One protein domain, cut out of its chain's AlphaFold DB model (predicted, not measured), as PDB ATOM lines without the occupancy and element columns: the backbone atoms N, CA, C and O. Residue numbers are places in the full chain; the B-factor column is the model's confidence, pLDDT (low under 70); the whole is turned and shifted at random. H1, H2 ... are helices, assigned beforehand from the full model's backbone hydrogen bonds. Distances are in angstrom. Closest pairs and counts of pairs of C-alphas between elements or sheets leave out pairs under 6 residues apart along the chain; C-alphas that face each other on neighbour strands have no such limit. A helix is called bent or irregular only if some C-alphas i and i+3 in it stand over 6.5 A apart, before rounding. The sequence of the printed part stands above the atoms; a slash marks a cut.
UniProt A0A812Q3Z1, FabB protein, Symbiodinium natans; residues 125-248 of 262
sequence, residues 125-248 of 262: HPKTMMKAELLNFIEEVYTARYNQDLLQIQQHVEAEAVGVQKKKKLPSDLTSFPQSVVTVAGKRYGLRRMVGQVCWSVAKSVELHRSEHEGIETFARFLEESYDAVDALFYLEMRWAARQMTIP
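This is residues 125 to 248 of the 262 residues of the protein "FabB protein" of Symbiodinium natans (UniProt A0A812Q3Z1). One long helix, H1, makes the longest axis, with H2, H3 and H4 set in a triangle beside its first half and H5 crossing its middle. Residues 162 to 176 fold back from the end of H1 to H2, and residues 241 to 248, of which 241 to 245 belong to H5, stick out. The printed part has 124 residues with five named helices, H1 to H5 in chain order, and no named strand: all helix. It is only just compact, close to loose, with a radius of gyration of the C-alphas of 16.3 A and spans of 52 by 40 by 26 A.

H1, residues 131 to 161, touches H2, residues 177 to 189, opposite ways at a steep tilt of 69 degrees, only just short of about perpendicular; the closest C-alphas, of Val 141 and Val 181, are 5.8 A apart. H3, residues 192 to 212, touches H1 with residues 202 to 209 alone, closest at the C-alphas of Leu 134 and Val 202, 6.9 A. H5, residues 229 to 245, touches H1 about perpendicular at 73 degrees, closest at the C-alphas of Tyr 146 and Leu 236, 6.1 A. H4, residues 214 to 223, touches H3, closest at the C-alphas of Arg 210 and Glu 217, 4.5 A. H3 and H5 are apart. Every O i to N i+4 pair is within hydrogen-bond range in H1, H2, H4 and H5, and 15 of 17 in H3.

H1 runs 45.1 A from C-alpha 131 at (164.684, 105.331, 173.410); H2 measures 18.7 A and H4 14.1 A. H3, 30.7 A, has a kink of 31 degrees near residue 206 and is irregular: C-alphas 208 and 211 are 7.5 A apart. H5, 24.4 A, ends at C-alpha 245 at (174.745, 84.507, 162.286).

The C-alphas farthest apart, of His 125 and Gly 163, are 52.4 A apart. The printed part has no cut; the link from H1 to H2 is long. Residues 164 to 173 and 247 to 248 are under pLDDT 70.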
ATOM      1  N   HIS A 125     147.882 113.985 176.421       82.38
ATOM      2  CA  HIS A 125     149.161 114.091 175.718       82.38
ATOM      3  C   HIS A 125     149.904 112.747 175.735       82.38
ATOM      4  O   HIS A 125     150.043 112.157 176.811       82.38
ATOM      5  N   PRO A 126     150.412 112.260 174.587       87.44
ATOM      6  CA  PRO A 126     151.155 111.017 174.560       87.44
ATOM      7  C   PRO A 126     152.449 111.216 175.340       87.44
ATOM      8  O   PRO A 126     153.197 112.182 175.109       87.44
ATOM      9  N   LYS A 127     152.703 110.301 176.273       90.75
ATOM     10  CA  LYS A 127     153.953 110.270 177.019       90.75
ATOM     11  C   LYS A 127     155.061 109.884 176.048       90.75
ATOM     12  O   LYS A 127     154.922 108.927 175.302       90.75
ATOM     13  N   THR A 128     156.158 110.624 176.037       93.44
ATOM     14  CA  THR A 128     157.328 110.209 175.261       93.44
ATOM     15  C   THR A 128     157.951 108.984 175.935       93.44
ATOM     16  O   THR A 128     158.195 109.006 177.143       93.44
ATOM     17  N   MET A 129     158.164 107.916 175.172       95.25
ATOM     18  CA  MET A 129     158.866 106.711 175.609       95.25
ATOM     19  C   MET A 129     160.366 106.972 175.610       95.25
ATOM     20  O   MET A 129     160.879 107.716 174.773       95.25
ATOM     21  N   MET A 130     161.088 106.336 176.529       96.75
ATOM     22  CA  MET A 130     162.549 106.361 176.465       96.75
ATOM     23  C   MET A 130     163.022 105.587 175.229       96.75
ATOM     24  O   MET A 130     162.423 104.573 174.873       96.75
ATOM     25  N   LYS A 131     164.134 105.999 174.607       96.75
ATOM     26  CA  LYS A 131     164.684 105.331 173.410       96.75
ATOM     27  C   LYS A 131     164.848 103.815 173.597       96.75
ATOM     28  O   LYS A 131     164.449 103.052 172.727       96.75
ATOM     29  N   ALA A 132     165.366 103.372 174.745       97.44
ATOM     30  CA  ALA A 132     165.514 101.947 175.057       97.44
ATOM     31  C   ALA A 132     164.162 101.210 175.154       97.44
ATOM     32  O   ALA A 132     164.031 100.086 174.679       97.44
ATOM     33  N   GLU A 133     163.144 101.851 175.733       97.44
ATOM     34  CA  GLU A 133     161.786 101.304 175.823       97.44
ATOM     35  C   GLU A 133     161.152 101.172 174.434       97.44
ATOM     36  O   GLU A 133     160.567 100.137 174.116       97.44
ATOM     37  N   LEU A 134     161.320 102.198 173.594       98.12
ATOM     38  CA  LEU A 134     160.851 102.197 172.214       98.12
ATOM     39  C   LEU A 134     161.526 101.088 171.402       98.12
ATOM     40  O   LEU A 134     160.834 100.342 170.722       98.12
ATOM     41  N   LEU A 135     162.850 100.942 171.500       97.94
ATOM     42  CA  LEU A 135     163.576  99.875 170.813       97.94
ATOM     43  C   LEU A 135     163.088  98.493 171.255       97.94
ATOM     44  O   LEU A 135     162.774  97.670 170.404       97.94
ATOM     45  N   ASN A 136     162.924  98.260 172.559       97.88
ATOM     46  CA  ASN A 136     162.387  96.993 173.064       97.88
ATOM     47  C   ASN A 136     160.978  96.706 172.528       97.88
ATOM     48  O   ASN A 136     160.676  95.575 172.155       97.88
ATOM     49  N   PHE A 137     160.122  97.728 172.461       98.06
ATOM     50  CA  PHE A 137     158.790  97.596 171.884       98.06
ATOM     51  C   PHE A 137     158.840  97.302 170.374       98.06
ATOM     52  O   PHE A 137     158.121  96.429 169.898       98.06
ATOM     53  N   ILE A 138     159.716  97.973 169.622       98.06
ATOM     54  CA  ILE A 138     159.938  97.705 168.193       98.06
ATOM     55  C   ILE A 138     160.386  96.251 167.979       98.06
ATOM     56  O   ILE A 138     159.863  95.570 167.098       98.06
ATOM     57  N   GLU A 139     161.299  95.739 168.809       97.12
ATOM     58  CA  GLU A 139     161.739  94.341 168.718       97.12
ATOM     59  C   GLU A 139     160.639  93.330 169.025       97.12
ATOM     60  O   GLU A 139     160.572  92.271 168.392       97.12
ATOM     61  N   GLU A 140     159.770  93.653 169.979       97.44
ATOM     62  CA  GLU A 140     158.589  92.855 170.286       97.44
ATOM     63  C   GLU A 140     157.652  92.802 169.072       97.44
ATOM     64  O   GLU A 140     157.218  91.716 168.681       97.44
ATOM     65  N   VAL A 141     157.413  93.947 168.418       97.81
ATOM     66  CA  VAL A 141     156.611  94.018 167.190       97.81
ATOM     67  C   VAL A 141     157.220  93.177 166.078       97.81
ATOM     68  O   VAL A 141     156.513  92.363 165.488       97.81
ATOM     69  N   TYR A 142     158.515  93.335 165.804       97.25
ATOM     70  CA  TYR A 142     159.194  92.578 164.754       97.25
ATOM     71  C   TYR A 142     159.143  91.071 165.006       97.25
ATOM     72  O   TYR A 142     158.802  90.308 164.105       97.25
ATOM     73  N   THR A 143     159.399  90.637 166.241       96.00
ATOM     74  CA  THR A 143     159.313  89.220 166.623       96.00
ATOM     75  C   THR A 143     157.896  88.677 166.460       96.00
ATOM     76  O   THR A 143     157.695  87.616 165.869       96.00
ATOM     77  N   ALA A 144     156.898  89.399 166.974       95.62
ATOM     78  CA  ALA A 144     155.506  88.980 166.897       95.62
ATOM     79  C   ALA A 144     155.011  88.915 165.449       95.62
ATOM     80  O   ALA A 144     154.304  87.972 165.090       95.62
ATOM     81  N   ARG A 145     155.406  89.893 164.626       95.06
ATOM     82  CA  ARG A 145     155.036  89.949 163.218       95.06
ATOM     83  C   ARG A 145     155.656  88.804 162.427       95.06
ATOM     84  O   ARG A 145     154.928  88.081 161.759       95.06
ATOM     85  N   TYR A 146     156.958  88.587 162.576       94.94
ATOM     86  CA  TYR A 146     157.659  87.506 161.886       94.94
ATOM     87  C   TYR A 146     157.041  86.135 162.194       94.94
ATOM     88  O   TYR A 146     156.737  85.363 161.290       94.94
ATOM     89  N   ASN A 147     156.751  85.862 163.471       92.94
ATOM     90  CA  ASN A 147     156.090  84.618 163.871       92.94
ATOM     91  C   ASN A 147     154.684  84.476 163.271       92.94
ATOM     92  O   ASN A 147     154.268  83.370 162.935       92.94
ATOM     93  N   GLN A 148     153.936  85.577 163.157       92.00
ATOM     94  CA  GLN A 148     152.624  85.568 162.517       92.00
ATOM     95  C   GLN A 148     152.738  85.261 161.020       92.00
ATOM     96  O   GLN A 148     151.980  84.426 160.529       92.00
ATOM     97  N   ASP A 149     153.676  85.890 160.316       90.94
ATOM     98  CA  ASP A 149     153.863  85.667 158.882       90.94
ATOM     99  C   ASP A 149     154.311  84.226 158.596       90.94
ATOM    100  O   ASP A 149     153.760  83.582 157.705       90.94
ATOM    101  N   LEU A 150     155.220  83.666 159.404       90.19
ATOM    102  CA  LEU A 150     155.625  82.259 159.291       90.19
ATOM    103  C   LEU A 150     154.440  81.297 159.433       90.19
ATOM    104  O   LEU A 150     154.316  80.358 158.649       90.19
ATOM    105  N   LEU A 151     153.553  81.539 160.404       89.62
ATOM    106  CA  LEU A 151     152.351  80.722 160.585       89.62
ATOM    107  C   LEU A 151     151.405  80.832 159.383       89.62
ATOM    108  O   LEU A 151     150.855  79.823 158.951       89.62
ATOM    109  N   GLN A 152     151.234  82.031 158.821       87.31
ATOM    110  CA  GLN A 152     150.391  82.234 157.638       87.31
ATOM    111  C   GLN A 152     150.964  81.535 156.399       87.31
ATOM    112  O   GLN A 152     150.217  80.918 155.641       87.31
ATOM    113  N   ILE A 153     152.285  81.579 156.212       86.94
ATOM    114  CA  ILE A 153     152.968  80.880 155.116       86.94
ATOM    115  C   ILE A 153     152.809  79.364 155.268       86.94
ATOM    116  O   ILE A 153     152.444  78.697 154.303       86.94
ATOM    117  N   GLN A 154     153.025  78.818 156.469       87.56
ATOM    118  CA  GLN A 154     152.853  77.385 156.738       87.56
ATOM    119  C   GLN A 154     151.426  76.919 156.434       87.56
ATOM    120  O   GLN A 154     151.240  75.953 155.698       87.56
ATOM    121  N   GLN A 155     150.422  77.658 156.915       86.12
ATOM    122  CA  GLN A 155     149.012  77.366 156.639       86.12
ATOM    123  C   GLN A 155     148.693  77.392 155.140       86.12
ATOM    124  O   GLN A 155     147.919  76.568 154.658       86.12
ATOM    125  N   HIS A 156     149.297  78.318 154.390       82.44
ATOM    126  CA  HIS A 156     149.113  78.393 152.943       82.44
ATOM    127  C   HIS A 156     149.732  77.187 152.218       82.44
ATOM    128  O   HIS A 156     149.103  76.621 151.325       82.44
ATOM    129  N   VAL A 157     150.938  76.769 152.611       85.00
ATOM    130  CA  VAL A 157     151.618  75.594 152.035       85.00
ATOM    131  C   VAL A 157     150.836  74.308 152.323       85.00
ATOM    132  O   VAL A 157     150.652  73.482 151.430       85.00
ATOM    133  N   GLU A 158     150.330  74.146 153.546       84.88
ATOM    134  CA  GLU A 158     149.494  72.999 153.919       84.88
ATOM    135  C   GLU A 158     148.178  72.972 153.130       84.88
ATOM    136  O   GLU A 158     147.777  71.920 152.631       84.88
ATOM    137  N   ALA A 159     147.521  74.123 152.956       81.50
ATOM    138  CA  ALA A 159     146.294  74.222 152.166       81.50
ATOM    139  C   ALA A 159     146.515  73.858 150.684       81.50
ATOM    140  O   ALA A 159     145.683  73.165 150.089       81.50
ATOM    141  N   GLU A 160     147.650  74.269 150.107       81.56
ATOM    142  CA  GLU A 160     148.043  73.913 148.739       81.56
ATOM    143  C   GLU A 160     148.292  72.402 148.597       81.56
ATOM    144  O   GLU A 160     147.809  71.783 147.646       81.56
ATOM    145  N   ALA A 161     148.960  71.779 149.574       80.56
ATOM    146  CA  ALA A 161     149.225  70.338 149.580       80.56
ATOM    147  C   ALA A 161     147.944  69.480 149.638       80.56
ATOM    148  O   ALA A 161     147.911  68.379 149.091       80.56
ATOM    149  N   VAL A 162     146.872  69.988 150.257       80.75
ATOM    150  CA  VAL A 162     145.561  69.311 150.352       80.75
ATOM    151  C   VAL A 162     144.686  69.571 149.106       80.75
ATOM    152  O   VAL A 162     143.550  69.107 149.018       80.75
ATOM    153  N   GLY A 163     145.202  70.281 148.095       70.06
ATOM    154  CA  GLY A 163     144.486  70.558 146.843       70.06
ATOM    155  C   GLY A 163     143.352  71.579 146.993       70.06
ATOM    156  O   GLY A 163     142.510  71.719 146.098       70.06
ATOM    157  N   VAL A 164     143.315  72.308 148.112       66.38
ATOM    158  CA  VAL A 164     142.306  73.328 148.398       66.38
ATOM    159  C   VAL A 164     142.782  74.654 147.797       66.38
ATOM    160  O   VAL A 164     143.403  75.468 148.460       66.38
ATOM    161  N   GLN A 165     142.420  74.873 146.531       58.41
ATOM    162  CA  GLN A 165     142.491  76.129 145.758       58.41
ATOM    163  C   GLN A 165     143.713  76.410 144.863       58.41
ATOM    164  O   GLN A 165     144.874  76.161 145.156       58.41
ATOM    165  N   LYS A 166     143.339  76.971 143.703       55.44
ATOM    166  CA  LYS A 166     144.114  77.326 142.511       55.44
ATOM    167  C   LYS A 166     145.037  78.523 142.751       55.44
ATOM    168  O   LYS A 166     144.575  79.533 143.274       55.44
ATOM    169  N   LYS A 167     146.263  78.443 142.207       53.69
ATOM    170  CA  LYS A 167     147.161  79.548 141.795       53.69
ATOM    171  C   LYS A 167     146.753  80.926 142.340       53.69
ATOM    172  O   LYS A 167     146.162  81.728 141.614       53.69
ATOM    173  N   LYS A 168     147.117  81.239 143.581       47.88
ATOM    174  CA  LYS A 168     147.208  82.631 144.021       47.88
ATOM    175  C   LYS A 168     148.617  82.903 144.509       47.88
ATOM    176  O   LYS A 168     149.251  82.071 145.145       47.88
ATOM    177  N   LYS A 169     149.103  84.066 144.079       56.25
ATOM    178  CA  LYS A 169     150.352  84.696 144.503       56.25
ATOM    179  C   LYS A 169     150.396  84.729 146.039       56.25
ATOM    180  O   LYS A 169     149.333  84.671 146.654       56.25
ATOM    181  N   LEU A 170     151.610  84.830 146.594       57.56
ATOM    182  CA  LEU A 170     151.933  85.106 148.006       57.56
ATOM    183  C   LEU A 170     150.751  85.752 148.756       57.56
ATOM    184  O   LEU A 170     150.193  86.692 148.174       57.56
ATOM    185  N   PRO A 171     150.370  85.295 149.972       60.81
ATOM    186  CA  PRO A 171     149.138  85.712 150.640       60.81
ATOM    187  C   PRO A 171     148.892  87.207 150.464       60.81
ATOM    188  O   PRO A 171     149.553  88.040 151.075       60.81
ATOM    189  N   SER A 172     147.961  87.563 149.576       56.16
ATOM    190  CA  SER A 172     147.651  88.974 149.304       56.16
ATOM    191  C   SER A 172     146.983  89.639 150.516       56.16
ATOM    192  O   SER A 172     146.802  90.850 150.534       56.16
ATOM    193  N   ASP A 173     146.676  88.829 151.533       63.38
ATOM    194  CA  ASP A 173     146.014  89.174 152.782       63.38
ATOM    195  C   ASP A 173     146.999  89.280 153.963       63.38
ATOM    196  O   ASP A 173     146.586  89.183 155.124       63.38
ATOM    197  N   LEU A 174     148.305  89.458 153.707       80.12
ATOM    198  CA  LEU A 174     149.240  89.812 154.776       80.12
ATOM    199  C   LEU A 174     148.707  91.060 155.489       80.12
ATOM    200  O   LEU A 174     148.385  92.075 154.869       80.12
ATOM    201  N   THR A 175     148.603  90.988 156.815       86.56
ATOM    202  CA  THR A 175     148.107  92.116 157.611       86.56
ATOM    203  C   THR A 175     149.020  93.326 157.401       86.56
ATOM    204  O   THR A 175     150.218  93.161 157.170       86.56
ATOM    205  N   SER A 176     148.510  94.554 157.493       92.44
ATOM    206  CA  SER A 176     149.391  95.721 157.388       92.44
ATOM    207  C   SER A 176     150.328  95.815 158.600       92.44
ATOM    208  O   SER A 176     150.024  95.333 159.705       92.44
ATOM    209  N   PHE A 177     151.492  96.434 158.413       95.50
ATOM    210  CA  PHE A 177     152.440  96.620 159.508       95.50
ATOM    211  C   PHE A 177     151.854  97.467 160.658       95.50
ATOM    212  O   PHE A 177     151.928  97.020 161.810       95.50
ATOM    213  N   PRO A 178     151.162  98.603 160.401       97.25
ATOM    214  CA  PRO A 178     150.459  99.352 161.445       97.25
ATOM    215  C   PRO A 178     149.498  98.506 162.291       97.25
ATOM    216  O   PRO A 178     149.467  98.638 163.517       97.25
ATOM    217  N   GLN A 179     148.756  97.591 161.659       95.69
ATOM    218  CA  GLN A 179     147.828  96.696 162.355       95.69
ATOM    219  C   GLN A 179     148.557  95.765 163.332       95.69
ATOM    220  O   GLN A 179     148.048  95.450 164.411       95.69
ATOM    221  N   SER A 180     149.773  95.345 162.987       95.81
ATOM    222  CA  SER A 180     150.592  94.457 163.821       95.81
ATOM    223  C   SER A 180     151.075  95.164 165.080       95.81
ATOM    224  O   SER A 180     150.989  94.603 166.171       95.81
ATOM    225  N   VAL A 181     151.486  96.428 164.951       97.75
ATOM    226  CA  VAL A 181     151.886  97.277 166.085       97.75
ATOM    227  C   VAL A 181     150.740  97.421 167.086       97.75
ATOM    228  O   VAL A 181     150.922  97.215 168.288       97.75
ATOM    229  N   VAL A 182     149.538  97.719 166.590       97.31
ATOM    230  CA  VAL A 182     148.326  97.821 167.417       97.31
ATOM    231  C   VAL A 182     147.977  96.480 168.057       97.31
ATOM    232  O   VAL A 182     147.619  96.438 169.231       97.31
ATOM    233  N   THR A 183     148.115  95.375 167.320       95.94
ATOM    234  CA  THR A 183     147.848  94.022 167.829       95.94
ATOM    235  C   THR A 183     148.791  93.657 168.976       95.94
ATOM    236  O   THR A 183     148.349  93.101 169.982       95.94
ATOM    237  N   VAL A 184     150.077  93.994 168.865       96.88
ATOM    238  CA  VAL A 184     151.080  93.750 169.914       96.88
ATOM    239  C   VAL A 184     150.788  94.588 171.154       96.88
ATOM    240  O   VAL A 184     150.709  94.043 172.255       96.88
ATOM    241  N   ALA A 185     150.499  95.881 170.986       96.50
ATOM    242  CA  ALA A 185     150.049  96.718 172.096       96.50
ATOM    243  C   ALA A 185     148.750  96.172 172.727       96.50
ATOM    244  O   ALA A 185     148.623  96.118 173.949       96.50
ATOM    245  N   GLY A 186     147.809  95.699 171.908       96.25
ATOM    246  CA  GLY A 186     146.572  95.049 172.340       96.25
ATOM    247  C   GLY A 186     146.821  93.852 173.251       96.25
ATOM    248  O   GLY A 186     146.287  93.804 174.357       96.25
ATOM    249  N   LYS A 187     147.687  92.928 172.821       95.62
ATOM    250  CA  LYS A 187     148.077  91.741 173.598       95.62
ATOM    251  C   LYS A 187     148.788  92.105 174.903       95.62
ATOM    252  O   LYS A 187     148.570  91.444 175.911       95.62
ATOM    253  N   ARG A 188     149.613  93.154 174.889       93.88
ATOM    254  CA  ARG A 188     150.428  93.560 176.040       93.88
ATOM    255  C   ARG A 188     149.647  94.316 177.117       93.88
ATOM    256  O   ARG A 188     149.905  94.110 178.298       93.88
ATOM    257  N   TYR A 189     148.722  95.197 176.732       93.62
ATOM    258  CA  TYR A 189     148.043  96.100 177.675       93.62
ATOM    259  C   TYR A 189     146.558  95.781 177.895       93.62
ATOM    260  O   TYR A 189     146.004  96.185 178.916       93.62
ATOM    261  N   GLY A 190     145.896  95.092 176.960       90.56
ATOM    262  CA  GLY A 190     144.498  94.646 177.053       90.56
ATOM    263  C   GLY A 190     143.440  95.756 176.955       90.56
ATOM    264  O   GLY A 190     142.497  95.655 176.172       90.56
ATOM    265  N   LEU A 191     143.576  96.848 177.717       90.62
ATOM    266  CA  LEU A 191     142.595  97.935 177.755       90.62
ATOM    267  C   LEU A 191     142.740  98.867 176.547       90.62
ATOM    268  O   LEU A 191     143.755  99.545 176.400       90.62
ATOM    269  N   ARG A 192     141.669  99.026 175.756       88.12
ATOM    270  CA  ARG A 192     141.636  99.883 174.548       88.12
ATOM    271  C   ARG A 192     142.189 101.294 174.771       88.12
ATOM    272  O   ARG A 192     142.910 101.812 173.923       88.12
ATOM    273  N   ARG A 193     141.868 101.921 175.910       89.31
ATOM    274  CA  ARG A 193     142.374 103.260 176.255       89.31
ATOM    275  C   ARG A 193     143.891 103.265 176.457       89.31
ATOM    276  O   ARG A 193     144.551 104.180 175.974       89.31
ATOM    277  N   MET A 194     144.431 102.252 177.135       92.00
ATOM    278  CA  MET A 194     145.875 102.106 177.333       92.00
ATOM    279  C   MET A 194     146.581 101.801 176.017       92.00
ATOM    280  O   MET A 194     147.566 102.455 175.707       92.00
ATOM    281  N   VAL A 195     146.033 100.888 175.211       94.81
ATOM    282  CA  VAL A 195     146.551 100.566 173.872       94.81
ATOM    283  C   VAL A 195     146.649 101.832 173.027       94.81
ATOM    284  O   VAL A 195     147.716 102.139 172.509       94.81
ATOM    285  N   GLY A 196     145.571 102.623 172.962       94.81
ATOM    286  CA  GLY A 196     145.578 103.904 172.260       94.81
ATOM    287  C   GLY A 196     146.653 104.851 172.790       94.81
ATOM    288  O   GLY A 196     147.430 105.388 172.007       94.81
ATOM    289  N   GLN A 197     146.739 105.029 174.112       94.12
ATOM    290  CA  GLN A 197     147.741 105.905 174.725       94.12
ATOM    291  C   GLN A 197     149.174 105.448 174.428       94.12
ATOM    292  O   GLN A 197     150.012 106.292 174.106       94.12
ATOM    293  N   VAL A 198     149.459 104.145 174.477       96.00
ATOM    294  CA  VAL A 198     150.772 103.598 174.124       96.00
ATOM    295  C   VAL A 198     151.056 103.779 172.638       96.00
ATOM    296  O   VAL A 198     152.109 104.297 172.299       96.00
ATOM    297  N   CYS A 199     150.128 103.459 171.739       97.25
ATOM    298  CA  CYS A 199     150.344 103.633 170.302       97.25
ATOM    299  C   CYS A 199     150.587 105.102 169.914       97.25
ATOM    300  O   CYS A 199     151.478 105.390 169.116       97.25
ATOM    301  N   TRP A 200     149.871 106.050 170.527       96.50
ATOM    302  CA  TRP A 200     150.157 107.478 170.357       96.50
ATOM    303  C   TRP A 200     151.537 107.867 170.912       96.50
ATOM    304  O   TRP A 200     152.228 108.705 170.329       96.50
ATOM    305  N   SER A 201     151.947 107.252 172.024       96.25
ATOM    306  CA  SER A 201     153.269 107.441 172.634       96.25
ATOM    307  C   SER A 201     154.378 106.908 171.726       96.25
ATOM    308  O   SER A 201     155.382 107.588 171.528       96.25
ATOM    309  N   VAL A 202     154.162 105.751 171.095       97.81
ATOM    310  CA  VAL A 202     155.052 105.160 170.088       97.81
ATOM    311  C   VAL A 202     155.203 106.103 168.899       97.81
ATOM    312  O   VAL A 202     156.326 106.504 168.623       97.81
ATOM    313  N   ALA A 203     154.112 106.539 168.256       97.38
ATOM    314  CA  ALA A 203     154.185 107.452 167.104       97.38
ATOM    315  C   ALA A 203     154.985 108.726 167.417       97.38
ATOM    316  O   ALA A 203     155.870 109.118 166.660       97.38
ATOM    317  N   LYS A 204     154.719 109.345 168.573       96.19
ATOM    318  CA  LYS A 204     155.450 110.534 169.025       96.19
ATOM    319  C   LYS A 204     156.937 110.253 169.276       96.19
ATOM    320  O   LYS A 204     157.778 111.085 168.961       96.19
ATOM    321  N   SER A 205     157.261 109.107 169.870       97.75
ATOM    322  CA  SER A 205     158.644 108.757 170.229       97.75
ATOM    323  C   SER A 205     159.465 108.331 169.014       97.75
ATOM    324  O   SER A 205     160.657 108.614 168.958       97.75
ATOM    325  N   VAL A 206     158.829 107.696 168.026       98.06
ATOM    326  CA  VAL A 206     159.439 107.399 166.725       98.06
ATOM    327  C   VAL A 206     159.860 108.699 166.047       98.06
ATOM    328  O   VAL A 206     161.019 108.830 165.674       98.06
ATOM    329  N   GLU A 207     158.971 109.690 165.977       96.25
ATOM    330  CA  GLU A 207     159.290 111.001 165.401       96.25
ATOM    331  C   GLU A 207     160.444 111.712 166.104       96.25
ATOM    332  O   GLU A 207     161.292 112.310 165.450       96.25
ATOM    333  N   LEU A 208     160.517 111.598 167.430       96.62
ATOM    334  CA  LEU A 208     161.595 112.207 168.200       96.62
ATOM    335  C   LEU A 208     162.963 111.560 167.934       96.62
ATOM    336  O   LEU A 208     163.977 112.246 167.976       96.62
ATOM    337  N   HIS A 209     163.005 110.244 167.710       97.81
ATOM    338  CA  HIS A 209     164.258 109.482 167.700       97.81
ATOM    339  C   HIS A 209     164.694 108.972 166.320       97.81
ATOM    340  O   HIS A 209     165.818 108.483 166.191       97.81
ATOM    341  N   ARG A 210     163.845 109.063 165.289       96.75
ATOM    342  CA  ARG A 210     164.117 108.498 163.955       96.75
ATOM    343  C   ARG A 210     165.348 109.091 163.269       96.75
ATOM    344  O   ARG A 210     166.097 108.347 162.647       96.75
ATOM    345  N   SER A 211     165.624 110.383 163.454       96.94
ATOM    346  CA  SER A 211     166.804 111.042 162.870       96.94
ATOM    347  C   SER A 211     168.132 110.566 163.463       96.94
ATOM    348  O   SER A 211     169.178 110.764 162.857       96.94
ATOM    349  N   GLU A 212     168.109 109.953 164.648       97.06
ATOM    350  CA  GLU A 212     169.308 109.527 165.379       97.06
ATOM    351  C   GLU A 212     169.550 108.012 165.328       97.06
ATOM    352  O   GLU A 212     170.526 107.523 165.901       97.06
ATOM    353  N   HIS A 213     168.622 107.228 164.774       97.62
ATOM    354  CA  HIS A 213     168.705 105.773 164.829       97.62
ATOM    355  C   HIS A 213     168.020 105.122 163.628       97.62
ATOM    356  O   HIS A 213     166.793 105.055 163.559       97.62
ATOM    357  N   GLU A 214     168.818 104.528 162.743       96.50
ATOM    358  CA  GLU A 214     168.346 103.911 161.497       96.50
ATOM    359  C   GLU A 214     167.256 102.859 161.724       96.50
ATOM    360  O   GLU A 214     166.249 102.856 161.031       96.50
ATOM    361  N   GLY A 215     167.375 102.017 162.757       95.94
ATOM    362  CA  GLY A 215     166.331 101.030 163.063       95.94
ATOM    363  C   GLY A 215     164.973 101.645 163.441       95.94
ATOM    364  O   GLY A 215     163.939 101.021 163.210       95.94
ATOM    365  N   ILE A 216     164.967 102.868 163.991       98.25
ATOM    366  CA  ILE A 216     163.739 103.611 164.306       98.25
ATOM    367  C   ILE A 216     163.215 104.286 163.035       98.25
ATOM    368  O   ILE A 216     162.009 104.277 162.815       98.25
ATOM    369  N   GLU A 217     164.096 104.798 162.170       98.12
ATOM    370  CA  GLU A 217     163.720 105.294 160.837       98.12
ATOM    371  C   GLU A 217     163.065 104.192 159.998       98.12
ATOM    372  O   GLU A 217     161.980 104.394 159.463       98.12
ATOM    373  N   THR A 218     163.651 102.994 159.937       98.06
ATOM    374  CA  THR A 218     163.052 101.853 159.229       98.06
ATOM    375  C   THR A 218     161.677 101.501 159.798       98.06
ATOM    376  O   THR A 218     160.724 101.314 159.042       98.06
ATOM    377  N   PHE A 219     161.534 101.476 161.127       98.44
ATOM    378  CA  PHE A 219     160.236 101.261 161.770       98.44
ATOM    379  C   PHE A 219     159.221 102.359 161.410       98.44
ATOM    380  O   PHE A 219     158.057 102.061 161.144       98.44
ATOM    381  N   ALA A 220     159.660 103.621 161.351       98.31
ATOM    382  CA  ALA A 220     158.832 104.745 160.929       98.31
ATOM    383  C   ALA A 220     158.327 104.563 159.492       98.31
ATOM    384  O   ALA A 220     157.144 104.765 159.240       98.31
ATOM    385  N   ARG A 221     159.186 104.111 158.572       98.25
ATOM    386  CA  ARG A 221     158.815 103.846 157.172       98.25
ATOM    387  C   ARG A 221     157.777 102.737 157.031       98.25
ATOM    388  O   ARG A 221     156.863 102.873 156.221       98.25
ATOM    389  N   PHE A 222     157.867 101.688 157.847       97.88
ATOM    390  CA  PHE A 222     156.821 100.664 157.909       97.88
ATOM    391  C   PHE A 222     155.504 101.203 158.494       97.88
ATOM    392  O   PHE A 222     154.428 100.853 158.017       97.88
ATOM    393  N   LEU A 223     155.559 102.079 159.505       97.56
ATOM    394  CA  LEU A 223     154.366 102.746 160.051       97.56
ATOM    395  C   LEU A 223     153.707 103.725 159.067       97.56
ATOM    396  O   LEU A 223     152.489 103.900 159.101       97.56
ATOM    397  N   GLU A 224     154.510 104.375 158.226       97.12
ATOM    398  CA  GLU A 224     154.077 105.251 157.128       97.12
ATOM    399  C   GLU A 224     153.532 104.470 155.932       97.12
ATOM    400  O   GLU A 224     153.017 105.088 155.005       97.12
ATOM    401  N   GLU A 225     153.671 103.141 155.934       95.56
ATOM    402  CA  GLU A 225     153.389 102.279 154.782       95.56
ATOM    403  C   GLU A 225     154.174 102.708 153.527       95.56
ATOM    404  O   GLU A 225     153.742 102.497 152.398       95.56
ATOM    405  N   SER A 226     155.362 103.302 153.723       96.88
ATOM    406  CA  SER A 226     156.346 103.504 152.645       96.88
ATOM    407  C   SER A 226     156.973 102.181 152.195       96.88
ATOM    408  O   SER A 226     157.514 102.103 151.097       96.88
ATOM    409  N   TYR A 227     156.910 101.174 153.066       95.75
ATOM    410  CA  TYR A 227     157.236  99.783 152.793       95.75
ATOM    411  C   TYR A 227     155.980  98.943 152.987       95.75
ATOM    412  O   TYR A 227     155.235  99.156 153.953       95.75
ATOM    413  N   ASP A 228     155.749  98.004 152.079       92.31
ATOM    414  CA  ASP A 228     154.562  97.160 152.110       92.31
ATOM    415  C   ASP A 228     154.748  95.915 153.003       92.31
ATOM    416  O   ASP A 228     155.729  95.755 153.737       92.31
ATOM    417  N   ALA A 229     153.754  95.024 152.999       90.19
ATOM    418  CA  ALA A 229     153.807  93.804 153.796       90.19
ATOM    419  C   ALA A 229     154.857  92.791 153.295       90.19
ATOM    420  O   ALA A 229     155.359  91.994 154.089       90.19
ATOM    421  N   VAL A 230     155.199  92.818 152.003       90.69
ATOM    422  CA  VAL A 230     156.225  91.950 151.412       90.69
ATOM    423  C   VAL A 230     157.611  92.451 151.805       90.69
ATOM    424  O   VAL A 230     158.445  91.654 152.239       90.69
ATOM    425  N   ASP A 231     157.826  93.766 151.750       94.56
ATOM    426  CA  ASP A 231     159.038  94.418 152.252       94.56
ATOM    427  C   ASP A 231     159.254  94.103 153.736       94.56
ATOM    428  O   ASP A 231     160.371  93.795 154.161       94.56
ATOM    429  N   ALA A 232     158.178  94.134 154.534       93.44
ATOM    430  CA  ALA A 232     158.232  93.794 155.952       93.44
ATOM    431  C   ALA A 232     158.652  92.336 156.169       93.44
ATOM    432  O   ALA A 232     159.554  92.078 156.965       93.44
ATOM    433  N   LEU A 233     158.054  91.390 155.440       92.06
ATOM    434  CA  LEU A 233     158.424  89.976 155.513       92.06
ATOM    435  C   LEU A 233     159.903  89.765 155.160       92.06
ATOM    436  O   LEU A 233     160.634  89.131 155.921       92.06
ATOM    437  N   PHE A 234     160.358  90.340 154.044       94.25
ATOM    438  CA  PHE A 234     161.752  90.246 153.614       94.25
ATOM    439  C   PHE A 234     162.713  90.835 154.656       94.25
ATOM    440  O   PHE A 234     163.693  90.194 155.039       94.25
ATOM    441  N   TYR A 235     162.423  92.039 155.154       96.12
ATOM    442  CA  TYR A 235     163.231  92.690 156.181       96.12
ATOM    443  C   TYR A 235     163.336  91.841 157.451       96.12
ATOM    444  O   TYR A 235     164.422  91.695 158.020       96.12
ATOM    445  N   LEU A 236     162.216  91.270 157.901       95.38
ATOM    446  CA  LEU A 236     162.163  90.448 159.106       95.38
ATOM    447  C   LEU A 236     162.929  89.134 158.945       95.38
ATOM    448  O   LEU A 236     163.656  88.759 159.867       95.38
ATOM    449  N   GLU A 237     162.842  88.494 157.780       94.31
ATOM    450  CA  GLU A 237     163.637  87.309 157.441       94.31
ATOM    451  C   GLU A 237     165.138  87.624 157.507       94.31
ATOM    452  O   GLU A 237     165.896  86.953 158.210       94.31
ATOM    453  N   MET A 238     165.578  88.707 156.853       95.06
ATOM    454  CA  MET A 238     166.986  89.122 156.868       95.06
ATOM    455  C   MET A 238     167.465  89.465 158.279       95.06
ATOM    456  O   MET A 238     168.562  89.074 158.687       95.06
ATOM    457  N   ARG A 239     166.633  90.158 159.063       92.81
ATOM    458  CA  ARG A 239     166.924  90.484 160.464       92.81
ATOM    459  C   ARG A 239     167.060  89.221 161.314       92.81
ATOM    460  O   ARG A 239     167.969  89.137 162.143       92.81
ATOM    461  N   TRP A 240     166.168  88.250 161.134       91.81
ATOM    462  CA  TRP A 240     166.214  86.980 161.848       91.81
ATOM    463  C   TRP A 240     167.464  86.176 161.468       91.81
ATOM    464  O   TRP A 240     168.205  85.757 162.358       91.81
ATOM    465  N   ALA A 241     167.769  86.054 160.176       91.19
ATOM    466  CA  ALA A 241     168.970  85.384 159.685       91.19
ATOM    467  C   ALA A 241     170.256  86.030 160.232       91.19
ATOM    468  O   ALA A 241     171.133  85.334 160.747       91.19
ATOM    469  N   ALA A 242     170.344  87.365 160.214       89.12
ATOM    470  CA  ALA A 242     171.476  88.100 160.775       89.12
ATOM    471  C   ALA A 242     171.681  87.796 162.270       89.12
ATOM    472  O   ALA A 242     172.810  87.568 162.707       89.12
ATOM    473  N   ARG A 243     170.596  87.700 163.054       86.88
ATOM    474  CA  ARG A 243     170.667  87.307 164.473       86.88
ATOM    475  C   ARG A 243     171.232  85.906 164.664       86.88
ATOM    476  O   ARG A 243     172.075  85.713 165.540       86.88
ATOM    477  N   GLN A 244     170.820  84.948 163.836       83.62
ATOM    478  CA  GLN A 244     171.363  83.589 163.897       83.62
ATOM    479  C   GLN A 244     172.865  83.562 163.578       83.62
ATOM    480  O   GLN A 244     173.619  82.825 164.211       83.62
ATOM    481  N   MET A 245     173.327  84.411 162.654       80.88
ATOM    482  CA  MET A 245     174.745  84.507 162.286       80.88
ATOM    483  C   MET A 245     175.616  85.189 163.349       80.88
ATOM    484  O   MET A 245     176.811  84.906 163.427       80.88
ATOM    485  N   THR A 246     175.040  86.057 164.185       72.06
ATOM    486  CA  THR A 246     175.757  86.685 165.310       72.06
ATOM    487  C   THR A 246     175.982  85.755 166.507       72.06
ATOM    488  O   THR A 246     176.717  86.112 167.429       72.06
ATOM    489  N   ILE A 247     175.424  84.537 166.495       58.62
ATOM    490  CA  ILE A 247     175.807  83.494 167.451       58.62
ATOM    491  C   ILE A 247     177.243  83.057 167.110       58.62
ATOM    492  O   ILE A 247     177.493  82.633 165.977       58.62
ATOM    493  N   PRO A 248     178.209  83.117 168.050       58.97
ATOM    494  CA  PRO A 248     179.589  82.748 167.762       58.97
ATOM    495  C   PRO A 248     179.647  81.333 167.178       58.97
ATOM    496  O   PRO A 248     179.222  80.377 167.831       58.97
TER     497      PRO A 248